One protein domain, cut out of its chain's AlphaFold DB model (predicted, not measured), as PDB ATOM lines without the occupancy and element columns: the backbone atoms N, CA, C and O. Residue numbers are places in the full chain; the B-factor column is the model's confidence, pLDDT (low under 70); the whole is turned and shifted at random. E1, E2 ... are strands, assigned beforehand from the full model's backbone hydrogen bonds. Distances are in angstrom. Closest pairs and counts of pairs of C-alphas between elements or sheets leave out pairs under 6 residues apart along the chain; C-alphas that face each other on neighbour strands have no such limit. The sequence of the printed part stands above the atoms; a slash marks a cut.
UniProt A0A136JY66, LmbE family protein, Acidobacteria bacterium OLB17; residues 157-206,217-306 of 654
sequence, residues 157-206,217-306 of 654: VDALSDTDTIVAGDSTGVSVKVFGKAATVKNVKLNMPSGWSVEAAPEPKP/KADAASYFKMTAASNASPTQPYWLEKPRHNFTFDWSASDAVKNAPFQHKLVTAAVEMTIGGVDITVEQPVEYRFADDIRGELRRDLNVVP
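AT A GLANCE: This is residues 157 to 206 and 217 to 306 of the 654 residues of the protein "LmbE family protein" of Acidobacteria bacterium OLB17 (UniProt A0A136JY66). Two strongly twisted sheets form a sandwich, E5, E6, E3 and E1 of the larger sheet lying over the smaller sheet E4, E7, E8; the larger sheet continues through the hairpin E9 and E10, which reaches away from the smaller sheet. The short pair E2 and E11 lies toward one end, where a long loop within residues 228 to 267 extends outward and makes much of the length. The printed part has 140 residues, with no named helix and eleven strands, E1 to E11 in chain order; the class is all strand, though under half of the residues, 69, are in named elements. The larger sheet is mixed, in the order E5, E6, E3, E1, E9, E10; the smaller is antiparallel, in the order E4, E7, E8. The whole is only just compact, close to loose, with a radius of gyration of the C-alphas of 17.2 A, and spans 55 by 36 by 35 A.

IN THESE COORDINATES: In the larger sheet, E3 is residues 171 to 179, 26.3 A long, E6 is 220 to 227, 23.4 A, E5 is 197 to 200, E1 is 157 to 161, E9 is 287 to 292 and E10 is 296 to 301. E1 begins at C-alpha 157, (254.771, 258.514, 165.965). In the smaller sheet, E4 is residues 183 to 191, 21.0 A, E7 is 268 to 275, 20.3 A, and E8 is 278 to 285, 22.7 A. E2 is residues 165 to 167 and E11 is 303 to 305, ending at C-alpha 305, (248.884, 260.407, 191.586).

HOW THE PARTS SIT: E3 is antiparallel to E6, with N 174 and O 224 2.9 A apart, and to E1, with N 160 and O 175 at 2.8 A, both within hydrogen-bond range. E5 is an edge strand antiparallel to E6, with N 199 and O 225 at 3.0 A. E1 and E9 are parallel, with N 161 and O 287 at 2.8 A. E9 and E10 form a hairpin, with N 290 and O 298 at 2.9 A. The parts of the two sheets that face each other are 10.6 A centre to centre, their strands at 29 degrees. The closest C-alphas of E1 and E8 are those of Ala 159 and Gln 284, 6.1 A. E7 is antiparallel to E4, with N 189 and O 270 at 2.9 A, and forms a hairpin with E8, with N 271 and O 282 at 2.9 A. E4 bends by 70 degrees at residue 186. E8 runs on into E9 at 60 degrees, and E10 into E11 at 68 degrees. E2 and E11 are parallel, with N 166 and O 303 at 2.9 A.

THE WHOLE: The C-alphas farthest apart are those of Asn 246 and Gly 277, 55.5 A. Residues 207 to 216 are not printed; C-alphas 206 and 217 are 13.0 A apart across this cut. Of the links printed whole, E6 to E7 is long, with 40 residues. Mean pLDDT of the printed part is 93.9; residue 206 is under 70.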
ATOM      1  N   VAL A 157     255.963 258.828 165.173       98.00
ATOM      2  CA  VAL A 157     254.771 258.514 165.965       98.00
ATOM      3  C   VAL A 157     254.785 259.410 167.192       98.00
ATOM      4  O   VAL A 157     255.756 259.407 167.941       98.00
ATOM      5  N   ASP A 158     253.711 260.162 167.404       97.56
ATOM      6  CA  ASP A 158     253.531 260.995 168.587       97.56
ATOM      7  C   ASP A 158     252.303 260.521 169.367       97.56
ATOM      8  O   ASP A 158     251.190 260.512 168.838       97.56
ATOM      9  N   ALA A 159     252.504 260.093 170.613       98.31
ATOM     10  CA  ALA A 159     251.449 259.589 171.484       98.31
ATOM     11  C   ALA A 159     251.313 260.517 172.694       98.31
ATOM     12  O   ALA A 159     252.200 260.586 173.542       98.31
ATOM     13  N   LEU A 160     250.204 261.250 172.762       98.06
ATOM     14  CA  LEU A 160     250.028 262.360 173.687       98.06
ATOM     15  C   LEU A 160     248.814 262.175 174.588       98.06
ATOM     16  O   LEU A 160     247.722 261.918 174.086       98.06
ATOM     17  N   SER A 161     248.987 262.371 175.893       97.88
ATOM     18  CA  SER A 161     247.892 262.543 176.853       97.88
ATOM     19  C   SER A 161     247.580 264.025 177.061       97.88
ATOM     20  O   SER A 161     248.458 264.875 176.922       97.88
ATOM     21  N   ASP A 162     246.345 264.338 177.455       96.06
ATOM     22  CA  ASP A 162     245.933 265.703 177.814       96.06
ATOM     23  C   ASP A 162     246.569 266.215 179.124       96.06
ATOM     24  O   ASP A 162     246.477 267.402 179.439       96.06
ATOM     25  N   THR A 163     247.174 265.332 179.925       96.31
ATOM     26  CA  THR A 163     247.713 265.640 181.259       96.31
ATOM     27  C   THR A 163     248.947 264.801 181.566       96.31
ATOM     28  O   THR A 163     249.088 263.680 181.086       96.31
ATOM     29  N   ASP A 164     249.827 265.317 182.421       96.31
ATOM     30  CA  ASP A 164     250.981 264.587 182.955       96.31
ATOM     31  C   ASP A 164     250.620 263.697 184.155       96.31
ATOM     32  O   ASP A 164     251.394 262.830 184.557       96.31
ATOM     33  N   THR A 165     249.441 263.899 184.753       97.25
ATOM     34  CA  THR A 165     248.978 263.110 185.900       97.25
ATOM     35  C   THR A 165     247.534 262.666 185.776       97.25
ATOM     36  O   THR A 165     246.668 263.457 185.395       97.25
ATOM     37  N   ILE A 166     247.258 261.444 186.230       97.69
ATOM     38  CA  ILE A 166     245.915 260.874 186.350       97.69
ATOM     39  C   ILE A 166     245.687 260.349 187.772       97.69
ATOM     40  O   ILE A 166     246.564 259.720 188.362       97.69
ATOM     41  N   VAL A 167     244.519 260.633 188.346       97.31
ATOM     42  CA  VAL A 167     244.109 260.077 189.643       97.31
ATOM     43  C   VAL A 167     243.463 258.710 189.419       97.31
ATOM     44  O   VAL A 167     242.805 258.493 188.403       97.31
ATOM     45  N   ALA A 168     243.636 257.780 190.358       94.50
ATOM     46  CA  ALA A 168     242.969 256.479 190.309       94.50
ATOM     47  C   ALA A 168     241.445 256.634 190.108       94.50
ATOM     48  O   ALA A 168     240.786 257.377 190.838       94.50
ATOM     49  N   GLY A 169     240.888 255.941 189.110       94.00
ATOM     50  CA  GLY A 169     239.474 256.023 188.726       94.00
ATOM     51  C   GLY A 169     239.085 257.210 187.833       94.00
ATOM     52  O   GLY A 169     237.980 257.202 187.293       94.00
ATOM     53  N   ASP A 170     239.952 258.211 187.648       96.31
ATOM     54  CA  ASP A 170     239.702 259.316 186.717       96.31
ATOM     55  C   ASP A 170     240.081 258.912 185.269       96.31
ATOM     56  O   ASP A 170     240.690 257.866 185.021       96.31
ATOM     57  N   SER A 171     239.711 259.749 184.290       96.81
ATOM     58  CA  SER A 171     239.960 259.516 182.857       96.81
ATOM     59  C   SER A 171     240.670 260.690 182.181       96.81
ATOM     60  O   SER A 171     240.519 261.832 182.614       96.81
ATOM     61  N   THR A 172     241.405 260.416 181.102       97.19
ATOM     62  CA  THR A 172     242.092 261.412 180.267       97.19
ATOM     63  C   THR A 172     241.991 261.061 178.781       97.19
ATOM     64  O   THR A 172     241.841 259.888 178.424       97.19
ATOM     65  N   GLY A 173     242.056 262.071 177.909       97.81
ATOM     66  CA  GLY A 173     242.211 261.866 176.478       97.81
ATOM     67  C   GLY A 173     243.636 261.443 176.129       97.81
ATOM     68  O   GLY A 173     244.610 261.866 176.759       97.81
ATOM     69  N   VAL A 174     243.741 260.581 175.119       98.44
ATOM     70  CA  VAL A 174     245.000 260.178 174.493       98.44
ATOM     71  C   VAL A 174     244.848 260.288 172.979       98.44
ATOM     72  O   VAL A 174     243.876 259.797 172.405       98.44
ATOM     73  N   SER A 175     245.814 260.912 172.318       97.81
ATOM     74  CA  SER A 175     245.911 260.976 170.861       97.81
ATOM     75  C   SER A 175     247.178 260.275 170.393       97.81
ATOM     76  O   SER A 175     248.230 260.433 170.998       97.81
ATOM     77  N   VAL A 176     247.081 259.502 169.318       98.44
ATOM     78  CA  VAL A 176     248.224 258.877 168.650       98.44
ATOM     79  C   VAL A 176     248.232 259.373 167.216       98.44
ATOM     80  O   VAL A 176     247.307 259.092 166.456       98.44
ATOM     81  N   LYS A 177     249.251 260.147 166.861       97.81
ATOM     82  CA  LYS A 177     249.418 260.782 165.556       97.81
ATOM     83  C   LYS A 177     250.638 260.203 164.862       97.81
ATOM     84  O   LYS A 177     251.669 259.992 165.490       97.81
ATOM     85  N   VAL A 178     250.524 259.974 163.562       98.25
ATOM     86  CA  VAL A 178     251.626 259.506 162.721       98.25
ATOM     87  C   VAL A 178     251.892 260.547 161.644       98.25
ATOM     88  O   VAL A 178     250.974 260.981 160.945       98.25
ATOM     89  N   PHE A 179     253.153 260.945 161.527       97.62
ATOM     90  CA  PHE A 179     253.662 261.865 160.519       97.62
ATOM     91  C   PHE A 179     254.651 261.119 159.627       97.62
ATOM     92  O   PHE A 179     255.483 260.368 160.130       97.62
ATOM     93  N   GLY A 180     254.576 261.338 158.319       94.62
ATOM     94  CA  GLY A 180     255.426 260.687 157.328       94.62
ATOM     95  C   GLY A 180     254.615 259.800 156.388       94.62
ATOM     96  O   GLY A 180     254.181 258.705 156.740       94.62
ATOM     97  N   LYS A 181     254.487 260.239 155.133       92.06
ATOM     98  CA  LYS A 181     253.717 259.554 154.076       92.06
ATOM     99  C   LYS A 181     254.277 258.197 153.645       92.06
ATOM    100  O   LYS A 181     253.625 257.487 152.888       92.06
ATOM    101  N   ALA A 182     255.489 257.857 154.077       93.25
ATOM    102  CA  ALA A 182     256.106 256.565 153.804       93.25
ATOM    103  C   ALA A 182     255.466 255.415 154.606       93.25
ATOM    104  O   ALA A 182     255.694 254.252 154.271       93.25
ATOM    105  N   ALA A 183     254.680 255.730 155.643       96.25
ATOM    106  CA  ALA A 183     253.982 254.753 156.467       96.25
ATOM    107  C   ALA A 183     252.501 254.617 156.092       96.25
ATOM    108  O   ALA A 183     251.783 255.605 155.942       96.25
ATOM    109  N   THR A 184     252.023 253.374 156.062       97.56
ATOM    110  CA  THR A 184     250.590 253.049 156.048       97.56
ATOM    111  C   THR A 184     250.214 252.428 157.387       97.56
ATOM    112  O   THR A 184     250.615 251.299 157.675       97.56
ATOM    113  N   VAL A 185     249.455 253.152 158.213       97.81
ATOM    114  CA  VAL A 185     249.007 252.669 159.531       97.81
ATOM    115  C   VAL A 185     247.941 251.588 159.362       97.81
ATOM    116  O   VAL A 185     246.946 251.791 158.669       97.81
ATOM    117  N   LYS A 186     248.147 250.440 160.011       97.81
ATOM    118  CA  LYS A 186     247.217 249.303 160.018       97.81
ATOM    119  C   LYS A 186     246.366 249.271 161.276       97.81
ATOM    120  O   LYS A 186     245.165 249.027 161.198       97.81
ATOM    121  N   ASN A 187     246.989 249.491 162.431       97.62
ATOM    122  CA  ASN A 187     246.325 249.376 163.719       97.62
ATOM    123  C   ASN A 187     247.054 250.195 164.797       97.62
ATOM    124  O   ASN A 187     248.275 250.334 164.762       97.62
ATOM    125  N   VAL A 188     246.298 250.711 165.768       98.31
ATOM    126  CA  VAL A 188     246.813 251.455 166.924       98.31
ATOM    127  C   VAL A 188     246.189 250.875 168.187       98.31
ATOM    128  O   VAL A 188     244.966 250.814 168.308       98.31
ATOM    129  N   LYS A 189     247.024 250.463 169.142       97.88
ATOM    130  CA  LYS A 189     246.602 249.961 170.458       97.88
ATOM    131  C   LYS A 189     247.351 250.695 171.562       97.88
ATOM    132  O   LYS A 189     248.496 251.088 171.372       97.88
ATOM    133  N   LEU A 190     246.719 250.846 172.722       98.19
ATOM    134  CA  LEU A 190     247.389 251.319 173.931       98.19
ATOM    135  C   LEU A 190     247.722 250.120 174.824       98.19
ATOM    136  O   LEU A 190     246.827 249.373 175.217       98.19
ATOM    137  N   ASN A 191     248.998 249.962 175.156       97.62
ATOM    138  CA  ASN A 191     249.475 249.035 176.172       97.62
ATOM    139  C   ASN A 191     249.397 249.747 177.526       97.62
ATOM    140  O   ASN A 191     250.029 250.786 177.718       97.62
ATOM    141  N   MET A 192     248.602 249.210 178.451       96.06
ATOM    142  CA  MET A 192     248.304 249.832 179.746       96.06
ATOM    143  C   MET A 192     248.302 248.804 180.884       96.06
ATOM    144  O   MET A 192     248.204 247.601 180.616       96.06
ATOM    145  N   PRO A 193     248.388 249.240 182.155       94.88
ATOM    146  CA  PRO A 193     248.348 248.333 183.294       94.88
ATOM    147  C   PRO A 193     247.014 247.581 183.394       94.88
ATOM    148  O   PRO A 193     245.969 248.050 182.939       94.88
ATOM    149  N   SER A 194     247.034 246.420 184.055       92.75
ATOM    150  CA  SER A 194     245.823 245.627 184.300       92.75
ATOM    151  C   SER A 194     244.739 246.440 185.023       92.75
ATOM    152  O   SER A 194     245.029 247.206 185.944       92.75
ATOM    153  N   GLY A 195     243.481 246.260 184.612       95.81
ATOM    154  CA  GLY A 195     242.308 246.923 185.197       95.81
ATOM    155  C   GLY A 195     242.018 248.329 184.662       95.81
ATOM    156  O   GLY A 195     240.982 248.896 185.004       95.81
ATOM    157  N   TRP A 196     242.894 248.887 183.825       97.94
ATOM    158  CA  TRP A 196     242.620 250.124 183.092       97.94
ATOM    159  C   TRP A 196     241.687 249.840 181.914       97.94
ATOM    160  O   TRP A 196     241.631 248.718 181.406       97.94
ATOM    161  N   SER A 197     240.945 250.856 181.478       97.94
ATOM    162  CA  SER A 197     240.059 250.749 180.319       97.94
ATOM    163  C   SER A 197     240.338 251.840 179.295       97.94
ATOM    164  O   SER A 197     240.791 252.939 179.623       97.94
ATOM    165  N   VAL A 198     240.055 251.524 178.034       98.00
ATOM    166  CA  VAL A 198     240.183 252.452 176.917       98.00
ATOM    167  C   VAL A 198     239.004 252.302 175.973       98.00
ATOM    168  O   VAL A 198     238.576 251.191 175.661       98.00
ATOM    169  N   GLU A 199     238.492 253.431 175.508       97.81
ATOM    170  CA  GLU A 199     237.460 253.514 174.481       97.81
ATOM    171  C   GLU A 199     237.932 254.432 173.350       97.81
ATOM    172  O   GLU A 199     238.640 255.413 173.590       97.81
ATOM    173  N   ALA A 200     237.568 254.109 172.107       97.44
ATOM    174  CA  ALA A 200     237.817 255.004 170.982       97.44
ATOM    175  C   ALA A 200     237.032 256.307 171.184       97.44
ATOM    176  O   ALA A 200     235.863 256.289 171.576       97.44
ATOM    177  N   ALA A 201     237.673 257.433 170.900       97.06
ATOM    178  CA  ALA A 201     237.085 258.757 171.013       97.06
ATOM    179  C   ALA A 201     237.074 259.454 169.642       97.06
ATOM    180  O   ALA A 201     237.905 259.146 168.784       97.06
ATOM    181  N   PRO A 202     236.144 260.391 169.398       94.25
ATOM    182  CA  PRO A 202     236.233 261.270 168.241       94.25
ATOM    183  C   PRO A 202     237.419 262.232 168.381       94.25
ATOM    184  O   PRO A 202     237.893 262.500 169.486       94.25
ATOM    185  N   GLU A 203     237.853 262.802 167.257       91.81
ATOM    186  CA  GLU A 203     238.851 263.871 167.255       91.81
ATOM    187  C   GLU A 203     238.400 265.044 168.151       91.81
ATOM    188  O   GLU A 203     237.269 265.533 168.002       91.81
ATOM    189  N   PRO A 204     239.245 265.501 169.097       85.75
ATOM    190  CA  PRO A 204     238.901 266.613 169.965       85.75
ATOM    191  C   PRO A 204     238.739 267.899 169.149       85.75
ATOM    192  O   PRO A 204     239.533 268.218 168.265       85.75
ATOM    193  N   LYS A 205     237.698 268.675 169.469       78.69
ATOM    194  CA  LYS A 205     237.486 269.984 168.843       78.69
ATOM    195  C   LYS A 205     238.598 270.946 169.283       78.69
ATOM    196  O   LYS A 205     238.887 270.998 170.479       78.69
ATOM    197  N   PRO A 206     239.175 271.749 168.371       68.62
ATOM    198  CA  PRO A 206     240.172 272.748 168.739       68.62
ATOM    199  C   PRO A 206     239.635 273.699 169.815       68.62
ATOM    200  O   PRO A 206     238.528 274.233 169.690       68.62
ATOM    201  N   LYS A 217     249.271 268.741 161.090       89.19
ATOM    202  CA  LYS A 217     248.591 267.842 160.156       89.19
ATOM    203  C   LYS A 217     249.294 266.495 160.178       89.19
ATOM    204  O   LYS A 217     250.354 266.357 159.579       89.19
ATOM    205  N   ALA A 218     248.712 265.545 160.901       94.56
ATOM    206  CA  ALA A 218     249.152 264.158 160.872       94.56
ATOM    207  C   ALA A 218     248.662 263.475 159.584       94.56
ATOM    208  O   ALA A 218     247.595 263.819 159.071       94.56
ATOM    209  N   ASP A 219     249.424 262.505 159.080       96.50
ATOM    210  CA  ASP A 219     249.013 261.665 157.948       96.50
ATOM    211  C   ASP A 219     248.011 260.583 158.396       96.50
ATOM    212  O   ASP A 219     247.150 260.168 157.621       96.50
ATOM    213  N   ALA A 220     248.072 260.173 159.668       96.88
ATOM    214  CA  ALA A 220     247.064 259.349 160.332       96.88
ATOM    215  C   ALA A 220     246.936 259.730 161.816       96.88
ATOM    216  O   ALA A 220     247.917 260.126 162.448       96.88
ATOM    217  N   ALA A 221     245.738 259.591 162.387       96.62
ATOM    218  CA  ALA A 221     245.493 259.859 163.801       96.62
ATOM    219  C   ALA A 221     244.462 258.889 164.393       96.62
ATOM    220  O   ALA A 221     243.526 258.460 163.720       96.62
ATOM    221  N   SER A 222     244.633 258.545 165.666       98.06
ATOM    222  CA  SER A 222     243.680 257.785 166.477       98.06
ATOM    223  C   SER A 222     243.509 258.468 167.827       98.06
ATOM    224  O   SER A 222     244.477 258.964 168.400       98.06
ATOM    225  N   TYR A 223     242.280 258.501 168.330       97.94
ATOM    226  CA  TYR A 223     241.929 259.196 169.563       97.94
ATOM    227  C   TYR A 223     241.235 258.232 170.520       97.94
ATOM    228  O   TYR A 223     240.422 257.402 170.111       97.94
ATOM    229  N   PHE A 224     241.562 258.348 171.801       98.38
ATOM    230  CA  PHE A 224     241.110 257.450 172.849       98.38
ATOM    231  C   PHE A 224     240.718 258.233 174.098       98.38
ATOM    232  O   PHE A 224     241.311 259.266 174.411       98.38
ATOM    233  N   LYS A 225     239.765 257.697 174.855       98.25
ATOM    234  CA  LYS A 225     239.549 258.053 176.256       98.25
ATOM    235  C   LYS A 225     240.012 256.889 177.120       98.25
ATOM    236  O   LYS A 225     239.509 255.775 177.003       98.25
ATOM    237  N   MET A 226     240.997 257.156 177.964       98.00
ATOM    238  CA  MET A 226     241.626 256.175 178.840       98.00
ATOM    239  C   MET A 226     241.228 256.446 180.289       98.00
ATOM    240  O   MET A 226     241.270 257.592 180.732       98.00
ATOM    241  N   THR A 227     240.867 255.402 181.033       98.25
ATOM    242  CA  THR A 227     240.461 255.489 182.443       98.25
ATOM    243  C   THR A 227     241.382 254.640 183.310       98.25
ATOM    244  O   THR A 227     241.570 253.450 183.046       98.25
ATOM    245  N   ALA A 228     241.949 255.252 184.352       97.88
ATOM    246  CA  ALA A 228     242.789 254.548 185.312       97.88
ATOM    247  C   ALA A 228     241.947 253.634 186.209       97.88
ATOM    248  O   ALA A 228     240.839 253.992 186.610       97.88
ATOM    249  N   ALA A 229     242.493 252.479 186.590       97.44
ATOM    250  CA  ALA A 229     241.847 251.612 187.574       97.44
ATOM    251  C   ALA A 229     241.594 252.364 188.900       97.44
ATOM    252  O   ALA A 229     242.404 253.192 189.324       97.44
ATOM    253  N   SER A 230     240.496 252.057 189.595       93.38
ATOM    254  CA  SER A 230     240.143 252.697 190.878       93.38
ATOM    255  C   SER A 230     241.122 252.380 192.016       93.38
ATOM    256  O   SER A 230     241.168 253.102 193.009       93.38
ATOM    257  N   ASN A 231     241.917 251.321 191.864       93.06
ATOM    258  CA  ASN A 231     242.988 250.900 192.765       93.06
ATOM    259  C   ASN A 231     244.393 251.136 192.176       93.06
ATOM    260  O   ASN A 231     245.356 250.519 192.636       93.06
ATOM    261  N   ALA A 232     244.528 251.981 191.146       95.12
ATOM    262  CA  ALA A 232     245.826 252.297 190.561       95.12
ATOM    263  C   ALA A 232     246.772 252.885 191.623       95.12
ATOM    264  O   ALA A 232     246.420 253.821 192.344       95.12
ATOM    265  N   SER A 233     247.976 252.323 191.719       93.12
ATOM    266  CA  SER A 233     248.990 252.783 192.671       93.12
ATOM    267  C   SER A 233     249.721 254.018 192.140       93.12
ATOM    268  O   SER A 233     249.966 254.087 190.932       93.12
ATOM    269  N   PRO A 234     250.093 254.985 193.004       95.31
ATOM    270  CA  PRO A 234     250.872 256.145 192.588       95.31
ATOM    271  C   PRO A 234     252.179 255.750 191.892       95.31
ATOM    272  O   PRO A 234     252.890 254.855 192.346       95.31
ATOM    273  N   THR A 235     252.515 256.443 190.807       95.44
ATOM    274  CA  THR A 235     253.754 256.199 190.066       95.44
ATOM    275  C   THR A 235     254.930 256.854 190.780       95.44
ATOM    276  O   THR A 235     254.968 258.070 190.948       95.44
ATOM    277  N   GLN A 236     255.923 256.053 191.148       94.00
ATOM    278  CA  GLN A 236     257.188 256.505 191.725       94.00
ATOM    279  C   GLN A 236     258.322 255.562 191.303       94.00
ATOM    280  O   GLN A 236     258.039 254.493 190.765       94.00
ATOM    281  N   PRO A 237     259.600 255.927 191.509       92.56
ATOM    282  CA  PRO A 237     260.705 255.015 191.231       92.56
ATOM    283  C   PRO A 237     260.545 253.706 192.011       92.56
ATOM    284  O   PRO A 237     260.414 253.746 193.234       92.56
ATOM    285  N   TYR A 238     260.578 252.562 191.318       91.38
ATOM    286  CA  TYR A 238     260.208 251.261 191.902       91.38
ATOM    287  C   TYR A 238     261.017 250.901 193.160       91.38
ATOM    288  O   TYR A 238     260.487 250.354 194.122       91.38
ATOM    289  N   TRP A 239     262.297 251.285 193.217       91.00
ATOM    290  CA  TRP A 239     263.163 251.045 194.378       91.00
ATOM    291  C   TRP A 239     262.857 251.949 195.586       91.00
ATOM    292  O   TRP A 239     263.507 251.824 196.622       91.00
ATOM    293  N   LEU A 240     261.918 252.893 195.468       91.19
ATOM    294  CA  LEU A 240     261.436 253.748 196.559       91.19
ATOM    295  C   LEU A 240     260.031 253.371 197.042       91.19
ATOM    296  O   LEU A 240     259.564 253.979 198.002       91.19
ATOM    297  N   GLU A 241     259.368 252.399 196.409       89.62
ATOM    298  CA  GLU A 241     258.022 251.966 196.805       89.62
ATOM    299  C   GLU A 241     257.999 251.361 198.208       89.62
ATOM    300  O   GLU A 241     257.036 251.541 198.953       89.62
ATOM    301  N   LYS A 242     259.082 250.678 198.584       88.81
ATOM    302  CA  LYS A 242     259.270 250.125 199.920       88.81
ATOM    303  C   LYS A 242     260.299 250.919 200.729       88.81
ATOM    304  O   LYS A 242     261.221 251.512 200.160       88.81
ATOM    305  N   PRO A 243     260.193 250.904 202.072       86.81
ATOM    306  CA  PRO A 243     261.237 251.430 202.940       86.81
ATOM    307  C   PRO A 243     262.590 250.769 202.657       86.81
ATOM    308  O   PRO A 243     262.675 249.572 202.390       86.81
ATOM    309  N   ARG A 244     263.663 251.555 202.747       86.19
ATOM    310  CA  ARG A 244     265.030 251.031 202.657       86.19
ATOM    311  C   ARG A 244     265.355 250.164 203.867       86.19
ATOM    312  O   ARG A 244     264.889 250.441 204.971       86.19
ATOM    313  N   HIS A 245     266.242 249.196 203.667       81.69
ATOM    314  CA  HIS A 245     266.904 248.478 204.749       81.69
ATOM    315  C   HIS A 245     268.363 248.946 204.821       81.69
ATOM    316  O   HIS A 245     269.183 248.606 203.962       81.69
ATOM    317  N   ASN A 246     268.685 249.778 205.814       78.69
ATOM    318  CA  ASN A 246     269.960 250.500 205.908       78.69
ATOM    319  C   ASN A 246     270.257 251.281 204.607       78.69
ATOM    320  O   ASN A 246     269.464 252.123 204.178       78.69
ATOM    321  N   PHE A 247     271.382 250.982 203.954       79.88
ATOM    322  CA  PHE A 247     271.813 251.605 202.699       79.88
ATOM    323  C   PHE A 247     271.314 250.877 201.443       79.88
ATOM    324  O   PHE A 247     271.683 251.250 200.332       79.88
ATOM    325  N   THR A 248     270.478 249.847 201.600       88.50
ATOM    326  CA  THR A 248     269.967 249.030 200.493       88.50
ATOM    327  C   THR A 248     268.494 249.309 200.217       88.50
ATOM    328  O   THR A 248     267.721 249.655 201.115       88.50
ATOM    329  N   PHE A 249     268.108 249.182 198.952       89.25
ATOM    330  CA  PHE A 249     266.718 249.274 198.522       89.25
ATOM    331  C   PHE A 249     266.063 247.892 198.561       89.25
ATOM    332  O   PHE A 249     266.693 246.906 198.182       89.25
ATOM    333  N   ASP A 250     264.797 247.826 198.979       88.12
ATOM    334  CA  ASP A 250     263.967 246.633 198.800       88.12
ATOM    335  C   ASP A 250     263.143 246.787 197.515       88.12
ATOM    336  O   ASP A 250     262.151 247.510 197.476       88.12
ATOM    337  N   TRP A 251     263.561 246.088 196.460       88.12
ATOM    338  CA  TRP A 251     262.822 245.957 195.201       88.12
ATOM    339  C   TRP A 251     262.323 244.523 194.975       88.12
ATOM    340  O   TRP A 251     262.162 244.090 193.836       88.12
ATOM    341  N   SER A 252     262.088 243.748 196.041       85.12
ATOM    342  CA  SER A 252     261.661 242.343 195.931       85.12
ATOM    343  C   SER A 252     260.299 242.161 195.246       85.12
ATOM    344  O   SER A 252     259.919 241.040 194.936       85.12
ATOM    345  N   ALA A 253     259.532 243.241 195.082       80.44
ATOM    346  CA  ALA A 253     258.236 243.252 194.408       80.44
ATOM    347  C   ALA A 253     258.333 243.674 192.926       80.44
ATOM    348  O   ALA A 253     257.310 243.774 192.256       80.44
ATOM    349  N   SER A 254     259.543 243.931 192.411       83.62
ATOM    350  CA  SER A 254     259.771 244.602 191.121       83.62
ATOM    351  C   SER A 254     260.631 243.768 190.162       83.62
ATOM    352  O   SER A 254     261.457 244.313 189.431       83.62
ATOM    353  N   ASP A 255     260.451 242.443 190.151       74.81
ATOM    354  CA  ASP A 255     261.310 241.515 189.395       74.81
ATOM    355  C   ASP A 255     261.413 241.849 187.897       74.81
ATOM    356  O   ASP A 255     262.498 241.758 187.326       74.81
ATOM    357  N   ALA A 256     260.323 242.308 187.273       77.06
ATOM    358  CA  ALA A 256     260.284 242.634 185.843       77.06
ATOM    359  C   ALA A 256     261.151 243.845 185.443       77.06
ATOM    360  O   ALA A 256     261.551 243.952 184.289       77.06
ATOM    361  N   VAL A 257     261.454 244.750 186.380       82.12
ATOM    362  CA  VAL A 257     262.243 245.976 186.139       82.12
ATOM    363  C   VAL A 257     263.557 245.975 186.917       82.12
ATOM    364  O   VAL A 257     264.222 247.004 187.043       82.12
ATOM    365  N   LYS A 258     263.949 244.819 187.460       78.81
ATOM    366  CA  LYS A 258     265.163 244.679 188.257       78.81
ATOM    367  C   LYS A 258     266.379 245.084 187.421       78.81
ATOM    368  O   LYS A 258     266.595 244.555 186.334       78.81
ATOM    369  N   ASN A 259     267.178 246.011 187.951       81.31
ATOM    370  CA  ASN A 259     268.340 246.641 187.300       81.31
ATOM    371  C   ASN A 259     268.018 247.691 186.220       81.31
ATOM    372  O   ASN A 259     268.945 248.318 185.710       81.31
ATOM    373  N   ALA A 260     266.745 247.935 185.890       89.38
ATOM    374  CA  ALA A 260     266.388 249.079 185.060       89.38
ATOM    375  C   ALA A 260     266.584 250.381 185.858       89.38
ATOM    376  O   ALA A 260     266.339 250.399 187.071       89.38
ATOM    377  N   PRO A 261     266.991 251.486 185.209       88.06
ATOM    378  CA  PRO A 261     267.192 252.753 185.893       88.06
ATOM    379  C   PRO A 261     265.888 253.383 186.372       88.06
ATOM    380  O   PRO A 261     265.990 254.234 187.226       88.06
ATOM    381  N   PHE A 262     264.718 253.011 185.834       90.50
ATOM    382  CA  PHE A 262     263.355 253.386 186.253       90.50
ATOM    383  C   PHE A 262     262.375 252.290 185.797       90.50
ATOM    384  O   PHE A 262     262.740 251.420 185.006       90.50
ATOM    385  N   GLN A 263     261.136 252.327 186.290       89.38
ATOM    386  CA  GLN A 263     260.050 251.467 185.820       89.38
ATOM    387  C   GLN A 263     259.718 251.721 184.339       89.38
ATOM    388  O   GLN A 263     259.976 252.808 183.815       89.38
ATOM    389  N   HIS A 264     259.109 250.735 183.670       90.75
ATOM    390  CA  HIS A 264     258.591 250.915 182.312       90.75
ATOM    391  C   HIS A 264     257.587 252.074 182.240       90.75
ATOM    392  O   HIS A 264     256.932 252.421 183.227       90.75
ATOM    393  N   LYS A 265     257.462 252.669 181.049       93.81
ATOM    394  CA  LYS A 265     256.504 253.749 180.798       93.81
ATOM    395  C   LYS A 265     255.094 253.248 181.094       93.81
ATOM    396  O   LYS A 265     254.723 252.162 180.660       93.81
ATOM    397  N   LEU A 266     254.335 254.045 181.850       95.31
ATOM    398  CA  LEU A 266     253.033 253.647 182.391       95.31
ATOM    399  C   LEU A 266     252.062 253.204 181.292       95.31
ATOM    400  O   LEU A 266     251.331 252.237 181.476       95.31
ATOM    401  N   VAL A 267     252.073 253.920 180.166       97.88
ATOM    402  CA  VAL A 267     251.277 253.619 178.978       97.88
ATOM    403  C   VAL A 267     252.145 253.840 177.742       97.88
ATOM    404  O   VAL A 267     252.834 254.859 177.640       97.88
ATOM    405  N   THR A 268     252.096 252.906 176.796       98.31
ATOM    406  CA  THR A 268     252.697 253.059 175.464       98.31
ATOM    407  C   THR A 268     251.637 252.851 174.387       98.31
ATOM    408  O   THR A 268     250.680 252.100 174.572       98.31
ATOM    409  N   ALA A 269     251.774 253.531 173.256       98.38
ATOM    410  CA  ALA A 269     251.015 253.257 172.050       98.38
ATOM    411  C   ALA A 269     251.815 252.297 171.164       98.38
ATOM    412  O   ALA A 269     252.938 252.612 170.779       98.38
ATOM    413  N   ALA A 270     251.230 251.152 170.826       98.25
ATOM    414  CA  ALA A 270     251.741 250.236 169.817       98.25
ATOM    415  C   ALA A 270     251.060 250.540 168.477       98.25
ATOM    416  O   ALA A 270     249.844 250.363 168.330       98.25
ATOM    417  N   VAL A 271     251.842 251.014 167.508       98.50
ATOM    418  CA  VAL A 271     251.372 251.366 166.166       98.50
ATOM    419  C   VAL A 271     251.914 250.361 165.162       98.50
ATOM    420  O   VAL A 271     253.107 250.340 164.867       98.50
ATOM    421  N   GLU A 272     251.023 249.533 164.629       98.25
ATOM    422  CA  GLU A 272     251.318 248.598 163.546       98.25
ATOM    423  C   GLU A 272     251.209 249.350 162.214       98.25
ATOM    424  O   GLU A 272     250.160 249.922 161.895       98.25
ATOM    425  N   MET A 273     252.281 249.363 161.424       98.00
ATOM    426  CA  MET A 273     252.331 250.079 160.148       98.00
ATOM    427  C   MET A 273     253.219 249.369 159.127       98.00
ATOM    428  O   MET A 273     254.115 248.609 159.486       98.00
ATOM    429  N   THR A 274     252.994 249.643 157.844       98.38
ATOM    430  CA  THR A 274     253.862 249.181 156.753       98.38
ATOM    431  C   THR A 274     254.793 250.310 156.313       98.38
ATOM    432  O   THR A 274     254.305 251.379 155.950       98.38
ATOM    433  N   ILE A 275     256.106 250.056 156.290       97.81
ATOM    434  CA  ILE A 275     257.144 250.954 155.752       97.81
ATOM    435  C   ILE A 275     258.058 250.133 154.838       97.81
ATOM    436  O   ILE A 275     258.456 249.025 155.188       97.81
ATOM    437  N   GLY A 276     258.383 250.641 153.646       95.31
ATOM    438  CA  GLY A 276     259.290 249.939 152.721       95.31
ATOM    439  C   GLY A 276     258.807 248.538 152.307       95.31
ATOM    440  O   GLY A 276     259.618 247.688 151.958       95.31
ATOM    441  N   GLY A 277     257.494 248.285 152.378       96.81
ATOM    442  CA  GLY A 277     256.879 246.993 152.056       96.81
ATOM    443  C   GLY A 277     256.916 245.944 153.174       96.81
ATOM    444  O   GLY A 277     256.408 244.845 152.964       96.81
ATOM    445  N   VAL A 278     257.464 246.260 154.352       98.06
ATOM    446  CA  VAL A 278     257.450 245.371 155.524       98.06
ATOM    447  C   VAL A 278     256.613 245.963 156.650       98.06
ATOM    448  O   VAL A 278     256.578 247.176 156.851       98.06
ATOM    449  N   ASP A 279     255.936 245.095 157.394       98.12
ATOM    450  CA  ASP A 279     255.197 245.500 158.587       98.12
ATOM    451  C   ASP A 279     256.143 245.653 159.766       98.12
ATOM    452  O   ASP A 279     256.963 244.767 160.008       98.12
ATOM    453  N   ILE A 280     256.009 246.740 160.515       97.69
ATOM    454  CA  ILE A 280     256.706 246.975 161.776       97.69
ATOM    455  C   ILE A 280     255.714 247.451 162.839       97.69
ATOM    456  O   ILE A 280     254.653 247.992 162.518       97.69
ATOM    457  N   THR A 281     256.088 247.274 164.103       97.44
ATOM    458  CA  THR A 281     255.368 247.846 165.243       97.44
ATOM    459  C   THR A 281     256.273 248.860 165.917       97.44
ATOM    460  O   THR A 281     257.380 248.514 166.326       97.44
ATOM    461  N   VAL A 282     255.798 250.096 166.032       96.75
ATOM    462  CA  VAL A 282     256.477 251.162 166.774       96.75
ATOM    463  C   VAL A 282     255.801 251.305 168.129       96.75
ATOM    464  O   VAL A 282     254.584 251.482 168.193       96.75
ATOM    465  N   GLU A 283     256.585 251.232 169.202       96.50
ATOM    466  CA  GLU A 283     256.116 251.537 170.552       96.50
ATOM    467  C   GLU A 283     256.529 252.955 170.945       96.50
ATOM    468  O   GLU A 283     257.715 253.259 171.045       96.50
ATOM    469  N   GLN A 284     255.542 253.817 171.190       97.38
ATOM    470  CA  GLN A 284     255.756 255.203 171.598       97.38
ATOM    471  C   GLN A 284     255.185 255.428 173.006       97.38
ATOM    472  O   GLN A 284     253.997 255.175 173.220       97.38
ATOM    473  N   PRO A 285     255.970 255.913 173.985       97.81
ATOM    474  CA  PRO A 285     255.441 256.321 175.285       97.81
ATOM    475  C   PRO A 285     254.348 257.382 175.150       97.81
ATOM    476  O   PRO A 285     254.488 258.310 174.357       97.81
ATOM    477  N   VAL A 286     253.276 257.255 175.938       98.44
ATOM    478  CA  VAL A 286     252.244 258.293 176.024       98.44
ATOM    479  C   VAL A 286     252.724 259.398 176.965       98.44
ATOM    480  O   VAL A 286     252.908 259.167 178.163       98.44
ATOM    481  N   GLU A 287     252.905 260.604 176.430       98.19
ATOM    482  CA  GLU A 287     253.462 261.756 177.148       98.19
ATOM    483  C   GLU A 287     252.504 262.954 177.147       98.19
ATOM    484  O   GLU A 287     251.686 263.134 176.256       98.19
ATOM    485  N   TYR A 288     252.618 263.833 178.133       97.56
ATOM    486  CA  TYR A 288     252.014 265.156 178.098       97.56
ATOM    487  C   TYR A 288     252.967 266.146 177.443       97.56
ATOM    488  O   TYR A 288     254.102 266.304 177.895       97.56
ATOM    489  N   ARG A 289     252.497 266.843 176.409       95.62
ATOM    490  CA  ARG A 289     253.271 267.850 175.679       95.62
ATOM    491  C   ARG A 289     252.680 269.235 175.896       95.62
ATOM    492  O   ARG A 289     251.493 269.443 175.657       95.62
ATOM    493  N   PHE A 290     253.510 270.185 176.315       92.69
ATOM    494  CA  PHE A 290     253.094 271.560 176.589       92.69
ATOM    495  C   PHE A 290     254.183 272.565 176.214       92.69
ATOM    496  O   PHE A 290     255.352 272.212 176.069       92.69
ATOM    497  N   ALA A 291     253.787 273.826 176.049       92.75
ATOM    498  CA  ALA A 291     254.708 274.925 175.801       92.75
ATOM    499  C   ALA A 291     255.104 275.605 177.118       92.75
ATOM    500  O   ALA A 291     254.256 275.904 177.955       92.75
ATOM    501  N   ASP A 292     256.395 275.860 177.272       92.12
ATOM    502  CA  ASP A 292     256.995 276.698 178.302       92.12
ATOM    503  C   ASP A 292     257.509 277.979 177.643       92.12
ATOM    504  O   ASP A 292     258.254 277.917 176.664       92.12
ATOM    505  N   ASP A 293     257.137 279.141 178.179       90.69
ATOM    506  CA  ASP A 293     257.423 280.441 177.551       90.69
ATOM    507  C   ASP A 293     258.925 280.726 177.368       90.69
ATOM    508  O   ASP A 293     259.303 281.555 176.540       90.69
ATOM    509  N   ILE A 294     259.790 280.051 178.133       93.00
ATOM    510  CA  ILE A 294     261.247 280.227 178.077       93.00
ATOM    511  C   ILE A 294     261.900 279.120 177.244       93.00
ATOM    512  O   ILE A 294     262.847 279.380 176.503       93.00
ATOM    513  N   ARG A 295     261.436 277.876 177.389       91.19
ATOM    514  CA  ARG A 295     262.111 276.680 176.855       91.19
ATOM    515  C   ARG A 295     261.465 276.105 175.598       91.19
ATOM    516  O   ARG A 295     262.069 275.247 174.965       91.19
ATOM    517  N   GLY A 296     260.276 276.568 175.226       93.50
ATOM    518  CA  GLY A 296     259.519 276.022 174.106       93.50
ATOM    519  C   GLY A 296     258.812 274.721 174.478       93.50
ATOM    520  O   GLY A 296     258.192 274.625 175.533       93.50
ATOM    521  N   GLU A 297     258.856 273.723 173.598       93.44
ATOM    522  CA  GLU A 297     258.162 272.451 173.814       93.44
ATOM    523  C   GLU A 297     258.817 271.631 174.934       93.44
ATOM    524  O   GLU A 297     260.011 271.337 174.901       93.44
ATOM    525  N   LEU A 298     258.008 271.206 175.904       94.56
ATOM    526  CA  LEU A 298     258.383 270.255 176.940       94.56
ATOM    527  C   LEU A 298     257.449 269.048 176.907       94.56
ATOM    528  O   LEU A 298     256.252 269.165 176.643       94.56
ATOM    529  N   ARG A 299     258.014 267.885 177.230       95.75
ATOM    530  CA  ARG A 299     257.300 266.609 177.323       95.75
ATOM    531  C   ARG A 299     257.464 266.001 178.713       95.75
ATOM    532  O   ARG A 299     258.526 266.143 179.337       95.75
ATOM    533  N   ARG A 300     256.401 265.385 179.228       95.94
ATOM    534  CA  ARG A 300     256.356 264.758 180.555       95.94
ATOM    535  C   ARG A 300     255.693 263.397 180.499       95.94
ATOM    536  O   ARG A 300     254.642 263.249 179.889       95.94
ATOM    537  N   ASP A 301     256.279 262.431 181.191       95.88
ATOM    538  CA  ASP A 301     255.659 261.120 181.361       95.88
ATOM    539  C   ASP A 301     254.306 261.232 182.079       95.88
ATOM    540  O   ASP A 301     254.172 261.975 183.056       95.88
ATOM    541  N   LEU A 302     253.323 260.435 181.647       97.12
ATOM    542  CA  LEU A 302     252.076 260.258 182.387       97.12
ATOM    543  C   LEU A 302     252.331 259.481 183.688       97.12
ATOM    544  O   LEU A 302     252.933 258.403 183.684       97.12
ATOM    545  N   ASN A 303     251.861 260.001 184.820       96.75
ATOM    546  CA  ASN A 303     252.008 259.381 186.140       96.75
ATOM    547  C   ASN A 303     250.662 259.236 186.859       96.75
ATOM    548  O   ASN A 303     249.801 260.112 186.787       96.75
ATOM    549  N   VAL A 304     250.499 258.163 187.631       97.69
ATOM    550  CA  VAL A 304     249.394 258.045 188.590       97.69
ATOM    551  C   VAL A 304     249.723 258.853 189.842       97.69
ATOM    552  O   VAL A 304     250.822 258.729 190.385       97.69
ATOM    553  N   VAL A 305     248.768 259.638 190.335       97.44
ATOM    554  CA  VAL A 305     248.884 260.407 191.586       97.44
ATOM    555  C   VAL A 305     247.696 260.110 192.515       97.44
ATOM    556  O   VAL A 305     246.607 259.791 192.031       97.44
ATOM    557  N   PRO A 306     247.856 260.183 193.852       96.56
ATOM    558  CA  PRO A 306     246.723 260.043 194.769       96.56
ATOM    559  C   PRO A 306     245.753 261.222 194.613       96.56
ATOM    560  O   PRO A 306     246.168 262.298 194.201       96.56
TER     561      PRO A 306